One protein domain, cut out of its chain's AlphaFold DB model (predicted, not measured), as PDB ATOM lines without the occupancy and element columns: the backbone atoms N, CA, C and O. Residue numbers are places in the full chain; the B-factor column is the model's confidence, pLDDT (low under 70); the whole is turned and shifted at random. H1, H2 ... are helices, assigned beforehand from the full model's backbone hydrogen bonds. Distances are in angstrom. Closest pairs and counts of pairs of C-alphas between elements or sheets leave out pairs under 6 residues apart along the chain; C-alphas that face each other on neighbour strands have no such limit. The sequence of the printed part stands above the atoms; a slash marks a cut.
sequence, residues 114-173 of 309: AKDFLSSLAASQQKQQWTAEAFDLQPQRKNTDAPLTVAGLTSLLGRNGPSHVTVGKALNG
ATOM      1  N   ALA A 114     204.822 200.745 125.242       78.38
ATOM      2  CA  ALA A 114     204.568 199.449 125.870       78.38
ATOM      3  C   ALA A 114     204.974 198.252 124.985       78.38
ATOM      4  O   ALA A 114     205.368 197.204 125.489       78.38
ATOM      5  N   LYS A 115     204.935 198.405 123.655       80.81
ATOM      6  CA  LYS A 115     205.400 197.391 122.696       80.81
ATOM      7  C   LYS A 115     206.893 197.078 122.851       80.81
ATOM      8  O   LYS A 115     207.270 195.908 122.780       80.81
ATOM      9  N   ASP A 116     207.722 198.095 123.052       80.75
ATOM     10  CA  ASP A 116     209.177 197.954 123.144       80.75
ATOM     11  C   ASP A 116     209.559 197.330 124.484       80.75
ATOM     12  O   ASP A 116     210.349 196.384 124.531       80.75
ATOM     13  N   PHE A 117     208.894 197.768 125.556       83.56
ATOM     14  CA  PHE A 117     208.984 197.137 126.870       83.56
ATOM     15  C   PHE A 117     208.625 195.644 126.807       83.56
ATOM     16  O   PHE A 117     209.430 194.791 127.186       83.56
ATOM     17  N   LEU A 118     207.448 195.312 126.262       85.94
ATOM     18  CA  LEU A 118     206.982 193.929 126.145       85.94
ATOM     19  C   LEU A 118     207.918 193.072 125.286       85.94
ATOM     20  O   LEU A 118     208.151 191.908 125.602       85.94
ATOM     21  N   SER A 119     208.481 193.647 124.224       84.31
ATOM     22  CA  SER A 119     209.424 192.961 123.339       84.31
ATOM     23  C   SER A 119     210.762 192.692 124.039       84.31
ATOM     24  O   SER A 119     211.283 191.580 123.941       84.31
ATOM     25  N   SER A 120     211.293 193.658 124.803       85.19
ATOM     26  CA  SER A 120     212.492 193.443 125.624       85.19
ATOM     27  C   SER A 120     212.258 192.409 126.727       85.19
ATOM     28  O   SER A 120     213.178 191.649 127.029       85.19
ATOM     29  N   LEU A 121     211.075 192.397 127.342       86.44
ATOM     30  CA  LEU A 121     210.717 191.449 128.394       86.44
ATOM     31  C   LEU A 121     210.584 190.028 127.833       86.44
ATOM     32  O   LEU A 121     211.191 189.091 128.346       86.44
ATOM     33  N   ALA A 122     209.875 189.865 126.715       84.56
ATOM     34  CA  ALA A 122     209.711 188.576 126.045       84.56
ATOM     35  C   ALA A 122     211.043 187.983 125.545       84.56
ATOM     36  O   ALA A 122     211.184 186.767 125.437       84.56
ATOM     37  N   ALA A 123     212.032 188.826 125.236       85.56
ATOM     38  CA  ALA A 123     213.338 188.390 124.752       85.56
ATOM     39  C   ALA A 123     214.302 187.904 125.853       85.56
ATOM     40  O   ALA A 123     215.322 187.309 125.516       85.56
ATOM     41  N   SER A 124     214.015 188.142 127.140       88.38
ATOM     42  CA  SER A 124     214.934 187.821 128.238       88.38
ATOM     43  C   SER A 124     214.231 187.084 129.376       88.38
ATOM     44  O   SER A 124     213.455 187.669 130.130       88.38
ATOM     45  N   GLN A 125     214.559 185.800 129.543       85.88
ATOM     46  CA  GLN A 125     214.053 184.984 130.651       85.88
ATOM     47  C   GLN A 125     214.477 185.552 132.014       85.88
ATOM     48  O   GLN A 125     213.684 185.576 132.948       85.88
ATOM     49  N   GLN A 126     215.691 186.102 132.099       89.50
ATOM     50  CA  GLN A 126     216.198 186.775 133.293       89.50
ATOM     51  C   GLN A 126     215.334 187.986 133.683       89.50
ATOM     52  O   GLN A 126     214.925 188.104 134.835       89.50
ATOM     53  N   LYS A 127     214.992 188.864 132.726       89.81
ATOM     54  CA  LYS A 127     214.101 190.007 132.986       89.81
ATOM     55  C   LYS A 127     212.699 189.557 133.393       89.81
ATOM     56  O   LYS A 127     212.092 190.185 134.258       89.81
ATOM     57  N   GLN A 128     212.191 188.472 132.804       88.00
ATOM     58  CA  GLN A 128     210.912 187.875 133.207       88.00
ATOM     59  C   GLN A 128     210.959 187.393 134.654       88.00
ATOM     60  O   GLN A 128     210.057 187.721 135.417       88.00
ATOM     61  N   GLN A 129     212.029 186.697 135.040       88.25
ATOM     62  CA  GLN A 129     212.229 186.229 136.406       88.25
ATOM     63  C   GLN A 129     212.329 187.394 137.398       88.25
ATOM     64  O   GLN A 129     211.577 187.429 138.365       88.25
ATOM     65  N   TRP A 130     213.167 188.399 137.128       90.94
ATOM     66  CA  TRP A 130     213.275 189.579 137.994       90.94
ATOM     67  C   TRP A 130     211.951 190.328 138.144       90.94
ATOM     68  O   TRP A 130     211.646 190.820 139.227       90.94
ATOM     69  N   THR A 131     211.167 190.419 137.065       89.19
ATOM     70  CA  THR A 131     209.832 191.031 137.101       89.19
ATOM     71  C   THR A 131     208.884 190.196 137.953       89.19
ATOM     72  O   THR A 131     208.183 190.746 138.791       89.19
ATOM     73  N   ALA A 132     208.872 188.875 137.774       85.94
ATOM     74  CA  ALA A 132     208.011 187.996 138.551       85.94
ATOM     75  C   ALA A 132     208.324 188.075 140.054       85.94
ATOM     76  O   ALA A 132     207.414 188.262 140.855       85.94
ATOM     77  N   GLU A 133     209.607 188.039 140.420       86.44
ATOM     78  CA  GLU A 133     210.075 188.176 141.804       86.44
ATOM     79  C   GLU A 133     209.689 189.531 142.420       86.44
ATOM     80  O   GLU A 133     209.209 189.581 143.547       86.44
ATOM     81  N   ALA A 134     209.854 190.637 141.684       87.00
ATOM     82  CA  ALA A 134     209.582 191.985 142.193       87.00
ATOM     83  C   ALA A 134     208.093 192.266 142.482       87.00
ATOM     84  O   ALA A 134     207.778 193.250 143.159       87.00
ATOM     85  N   PHE A 135     207.184 191.429 141.976       83.81
ATOM     86  CA  PHE A 135     205.732 191.585 142.116       83.81
ATOM     87  C   PHE A 135     205.032 190.339 142.676       83.81
ATOM     88  O   PHE A 135     203.807 190.278 142.634       83.81
ATOM     89  N   ASP A 136     205.794 189.360 143.177       83.19
ATOM     90  CA  ASP A 136     205.290 188.066 143.666       83.19
ATOM     91  C   ASP A 136     204.329 187.369 142.680       83.19
ATOM     92  O   ASP A 136     203.268 186.840 143.018       83.19
ATOM     93  N   LEU A 137     204.696 187.380 141.396       77.31
ATOM     94  CA  LEU A 137     203.929 186.718 140.346       77.31
ATOM     95  C   LEU A 137     204.349 185.247 140.277       77.31
ATOM     96  O   LEU A 137     205.212 184.867 139.491       77.31
ATOM     97  N   GLN A 138     203.733 184.412 141.110       63.16
ATOM     98  CA  GLN A 138     203.984 182.970 141.120       63.16
ATOM     99  C   GLN A 138     203.626 182.323 139.762       63.16
ATOM    100  O   GLN A 138     202.570 182.626 139.184       63.16
ATOM    101  N   PRO A 139     204.441 181.386 139.239       58.59
ATOM    102  CA  PRO A 139     204.065 180.603 138.069       58.59
ATOM    103  C   PRO A 139     202.843 179.735 138.404       58.59
ATOM    104  O   PRO A 139     202.875 178.897 139.300       58.59
ATOM    105  N   GLN A 140     201.743 179.917 137.665       51.25
ATOM    106  CA  GLN A 140     200.462 179.255 137.965       51.25
ATOM    107  C   GLN A 140     200.485 177.721 137.833       51.25
ATOM    108  O   GLN A 140     199.528 177.061 138.238       51.25
ATOM    109  N   ARG A 141     201.530 177.119 137.244       50.56
ATOM    110  CA  ARG A 141     201.632 175.664 137.062       50.56
ATOM    111  C   ARG A 141     203.070 175.190 137.251       50.56
ATOM    112  O   ARG A 141     203.985 175.743 136.656       50.56
ATOM    113  N   LYS A 142     203.241 174.082 137.985       45.06
ATOM    114  CA  LYS A 142     204.534 173.415 138.257       45.06
ATOM    115  C   LYS A 142     205.328 172.961 137.011       45.06
ATOM    116  O   LYS A 142     206.443 172.499 137.178       45.06
ATOM    117  N   ASN A 143     204.791 173.109 135.793       45.84
ATOM    118  CA  ASN A 143     205.374 172.607 134.537       45.84
ATOM    119  C   ASN A 143     205.419 173.654 133.403       45.84
ATOM    120  O   ASN A 143     205.429 173.289 132.230       45.84
ATOM    121  N   THR A 144     205.381 174.954 133.707       52.16
ATOM    122  CA  THR A 144     205.621 175.994 132.692       52.16
ATOM    123  C   THR A 144     206.966 176.656 132.940       52.16
ATOM    124  O   THR A 144     207.124 177.328 133.953       52.16
ATOM    125  N   ASP A 145     207.894 176.535 131.988       55.16
ATOM    126  CA  ASP A 145     209.221 177.181 132.018       55.16
ATOM    127  C   ASP A 145     209.163 178.723 131.973       55.16
ATOM    128  O   ASP A 145     210.191 179.395 132.056       55.16
ATOM    129  N   ALA A 146     207.965 179.294 131.802       61.25
ATOM    130  CA  ALA A 146     207.731 180.728 131.733       61.25
ATOM    131  C   ALA A 146     207.606 181.319 133.153       61.25
ATOM    132  O   ALA A 146     206.605 181.056 133.825       61.25
ATOM    133  N   PRO A 147     208.557 182.165 133.599       65.88
ATOM    134  CA  PRO A 147     208.516 182.784 134.927       65.88
ATOM    135  C   PRO A 147     207.358 183.777 135.091       65.88
ATOM    136  O   PRO A 147     206.985 184.111 136.207       65.88
ATOM    137  N   LEU A 148     206.794 184.269 133.981       76.69
ATOM    138  CA  LEU A 148     205.816 185.349 133.960       76.69
ATOM    139  C   LEU A 148     204.560 184.936 133.182       76.69
ATOM    140  O   LEU A 148     204.632 184.568 132.010       76.69
ATOM    141  N   THR A 149     203.390 185.027 133.818       77.75
ATOM    142  CA  THR A 149     202.104 184.723 133.171       77.75
ATOM    143  C   THR A 149     201.500 185.963 132.507       77.75
ATOM    144  O   THR A 149     201.698 187.089 132.963       77.75
ATOM    145  N   VAL A 150     200.704 185.766 131.446       81.56
ATOM    146  CA  VAL A 150     199.966 186.861 130.783       81.56
ATOM    147  C   VAL A 150     199.046 187.573 131.777       81.56
ATOM    148  O   VAL A 150     199.005 188.800 131.800       81.56
ATOM    149  N   ALA A 151     198.356 186.816 132.635       79.25
ATOM    150  CA  ALA A 151     197.490 187.361 133.674       79.25
ATOM    151  C   ALA A 151     198.274 188.202 134.696       79.25
ATOM    152  O   ALA A 151     197.877 189.331 134.981       79.25
ATOM    153  N   GLY A 152     199.416 187.700 135.182       78.38
ATOM    154  CA  GLY A 152     200.272 188.421 136.129       78.38
ATOM    155  C   GLY A 152     200.825 189.724 135.553       78.38
ATOM    156  O   GLY A 152     200.720 190.774 136.181       78.38
ATOM    157  N   LEU A 153     201.328 189.691 134.316       81.00
ATOM    158  CA  LEU A 153     201.836 190.894 133.655       81.00
ATOM    159  C   LEU A 153     200.721 191.897 133.317       81.00
ATOM    160  O   LEU A 153     200.926 193.101 133.429       81.00
ATOM    161  N   THR A 154     199.528 191.429 132.938       81.12
ATOM    162  CA  THR A 154     198.382 192.325 132.692       81.12
ATOM    163  C   THR A 154     197.932 193.008 133.988       81.12
ATOM    164  O   THR A 154     197.635 194.197 133.973       81.12
ATOM    165  N   SER A 155     197.934 192.280 135.112       76.25
ATOM    166  CA  SER A 155     197.654 192.844 136.440       76.25
ATOM    167  C   SER A 155     198.661 193.938 136.810       76.25
ATOM    168  O   SER A 155     198.269 195.032 137.208       76.25
ATOM    169  N   LEU A 156     199.954 193.680 136.581       78.81
ATOM    170  CA  LEU A 156     201.037 194.630 136.844       78.81
ATOM    171  C   LEU A 156     200.888 195.948 136.067       78.81
ATOM    172  O   LEU A 156     201.072 197.026 136.624       78.81
ATOM    173  N   LEU A 157     200.580 195.870 134.771       78.06
ATOM    174  CA  LEU A 157     200.493 197.051 133.904       78.06
ATOM    175  C   LEU A 157     199.225 197.886 134.164       78.06
ATOM    176  O   LEU A 157     199.120 199.018 133.689       78.06
ATOM    177  N   GLY A 158     198.282 197.350 134.942       72.12
ATOM    178  CA  GLY A 158     197.077 198.042 135.372       72.12
ATOM    179  C   GLY A 158     196.073 198.304 134.245       72.12
ATOM    180  O   GLY A 158     196.228 197.891 133.097       72.12
ATOM    181  N   ARG A 159     194.999 199.024 134.586       68.06
ATOM    182  CA  ARG A 159     193.833 199.238 133.706       68.06
ATOM    183  C   ARG A 159     194.143 200.033 132.431       68.06
ATOM    184  O   ARG A 159     193.437 199.876 131.441       68.06
ATOM    185  N   ASN A 160     195.191 200.855 132.463       66.12
ATOM    186  CA  ASN A 160     195.657 201.652 131.322       66.12
ATOM    187  C   ASN A 160     196.790 200.962 130.542       66.12
ATOM    188  O   ASN A 160     197.326 201.533 129.593       66.12
ATOM    189  N   GLY A 161     197.167 199.747 130.947       75.38
ATOM    190  CA  GLY A 161     198.184 198.950 130.287       75.38
ATOM    191  C   GLY A 161     197.691 198.260 129.006       75.38
ATOM    192  O   GLY A 161     196.505 198.290 128.664       75.38
ATOM    193  N   PRO A 162     198.600 197.597 128.273       80.19
ATOM    194  CA  PRO A 162     198.256 196.732 127.152       80.19
ATOM    195  C   PRO A 162     197.226 195.663 127.533       80.19
ATOM    196  O   PRO A 162     197.310 195.050 128.594       80.19
ATOM    197  N   SER A 163     196.291 195.383 126.623       83.25
ATOM    198  CA  SER A 163     195.288 194.337 126.839       83.25
ATOM    199  C   SER A 163     195.928 192.952 126.991       83.25
ATOM    200  O   SER A 163     196.991 192.673 126.429       83.25
ATOM    201  N   HIS A 164     195.220 192.039 127.662       84.44
ATOM    202  CA  HIS A 164     195.629 190.638 127.810       84.44
ATOM    203  C   HIS A 164     195.992 189.978 126.463       84.44
ATOM    204  O   HIS A 164     196.929 189.188 126.375       84.44
ATOM    205  N   VAL A 165     195.286 190.331 125.380       85.19
ATOM    206  CA  VAL A 165     195.579 189.842 124.021       85.19
ATOM    207  C   VAL A 165     196.925 190.366 123.516       85.19
ATOM    208  O   VAL A 165     197.706 189.600 122.954       85.19
ATOM    209  N   THR A 166     197.216 191.652 123.718       84.50
ATOM    210  CA  THR A 166     198.493 192.267 123.325       84.50
ATOM    211  C   THR A 166     199.657 191.669 124.110       84.50
ATOM    212  O   THR A 166     200.656 191.275 123.508       84.50
ATOM    213  N   VAL A 167     199.504 191.518 125.429       85.38
ATOM    214  CA  VAL A 167     200.504 190.873 126.289       85.38
ATOM    215  C   VAL A 167     200.726 189.418 125.868       85.38
ATOM    216  O   VAL A 167     201.865 188.992 125.689       85.38
ATOM    217  N   GLY A 168     199.648 188.666 125.626       83.38
ATOM    218  CA  GLY A 168     199.723 187.275 125.181       83.38
ATOM    219  C   GLY A 168     200.435 187.115 123.838       83.38
ATOM    220  O   GLY A 168     201.260 186.217 123.686       83.38
ATOM    221  N   LYS A 169     200.185 188.010 122.875       85.00
ATOM    222  CA  LYS A 169     200.919 188.033 121.600       85.00
ATOM    223  C   LYS A 169     202.401 188.347 121.794       85.00
ATOM    224  O   LYS A 169     203.218 187.765 121.094       85.00
ATOM    225  N   ALA A 170     202.756 189.235 122.717       83.56
ATOM    226  CA  ALA A 170     204.153 189.582 122.956       83.56
ATOM    227  C   ALA A 170     204.932 188.442 123.631       83.56
ATOM    228  O   ALA A 170     206.005 188.078 123.158       83.56
ATOM    229  N   LEU A 171     204.375 187.842 124.690       79.69
ATOM    230  CA  LEU A 171     205.036 186.765 125.435       79.69
ATOM    231  C   LEU A 171     205.056 185.437 124.659       79.69
ATOM    232  O   LEU A 171     206.072 184.749 124.646       79.69
ATOM    233  N   ASN A 172     203.966 185.098 123.961       76.31
ATOM    234  CA  ASN A 172     203.795 183.786 123.317       76.31
ATOM    235  C   ASN A 172     203.944 183.827 121.788       76.31
ATOM    236  O   ASN A 172     203.910 182.787 121.129       76.31
ATOM    237  N   GLY A 173     204.112 185.011 121.188       58.62
ATOM    238  CA  GLY A 173     204.142 185.203 119.731       58.62
ATOM    239  C   GLY A 173     205.288 184.498 119.007       58.62
ATOM    240  O   GLY A 173     205.217 184.326 117.795       58.62
TER     241      GLY A 173
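Overview. This is residues 114 to 173 of the 309 residues of an uncharacterized protein of Marinospirillum celere (UniProt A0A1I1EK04). Four short helices stand in a rough ring: H1 and H4 side by side, H3 crossing H4 steeply, and H2 turning off from the end of H1 after a tight link and coming near H3 without meeting it. The long link between H2 and H3, residues 135 to 149, loops out past these helices at one end of the domain, where it reaches Asn 143. The 60 printed residues hold four named helices, H1, H2, H3 and H4 in that order along the chain, and no named strand; the class is all helix, with 36 residues in the helices. The whole is compact, with a radius of gyration of the C-alphas of 10.5 A, and rounded, spanning 28 by 22 by 19 A.

Along the chain. H1 takes residues 114 to 122, 12.0 A from first to last C-alpha, and begins with C-alpha 114 at (204.568, 199.449, 125.870). H2 takes residues 125 to 134 and is the longest helix, 14.2 A from C-alpha 125 at (214.053, 184.984, 130.651) to C-alpha 134. H3 takes residues 150 to 157, 10.7 A long. H4 takes residues 164 to 172, 11.6 A long, and ends with C-alpha 172 at (203.795, 183.786, 123.317).

Arrangement. H1 and H2 touch only at the corner by their link, and only just, with 3 pairs of C-alphas within 8 A; the closest are those of Leu 121 and Lys 127, 5.9 A apart. Their lines are about perpendicular at 72 degrees, only just past steep. H1 also touches H4, and the closest C-alphas are those of Ala 122 and Leu 171, 5.1 A apart. These two run the same way at a steep tilt of 37 degrees, only just past shallow. H2 and H3 are near each other, with 7 pairs of C-alphas within 10 A and the closest at 8.1 A. H3 touches H4, with the C-alphas of Val 150 and Gly 168 closest at 5.6 A; they run opposite ways at a steep tilt of 64 degrees. H1 and H3 are apart, and so are H2 and H4. In H1, H2, H3 and H4 every O i to N i+4 pair is within hydrogen-bond range.

Size, cuts and confidence. The two C-alphas farthest apart are those of Asn 143 and Asn 160, at 30.8 A. The first and last printed C-alphas, of Ala 114 and Gly 173, are 15.5 A apart. The printed part has no cut. The link from H1 to H2 is tight, that from H3 to H4 is short, and that from H2 to H3 is long, with 15 residues. The mean pLDDT of the printed part is 77.3; residues 138 to 147, residues 159 to 160 and residue 173 of this predicted model are under 70.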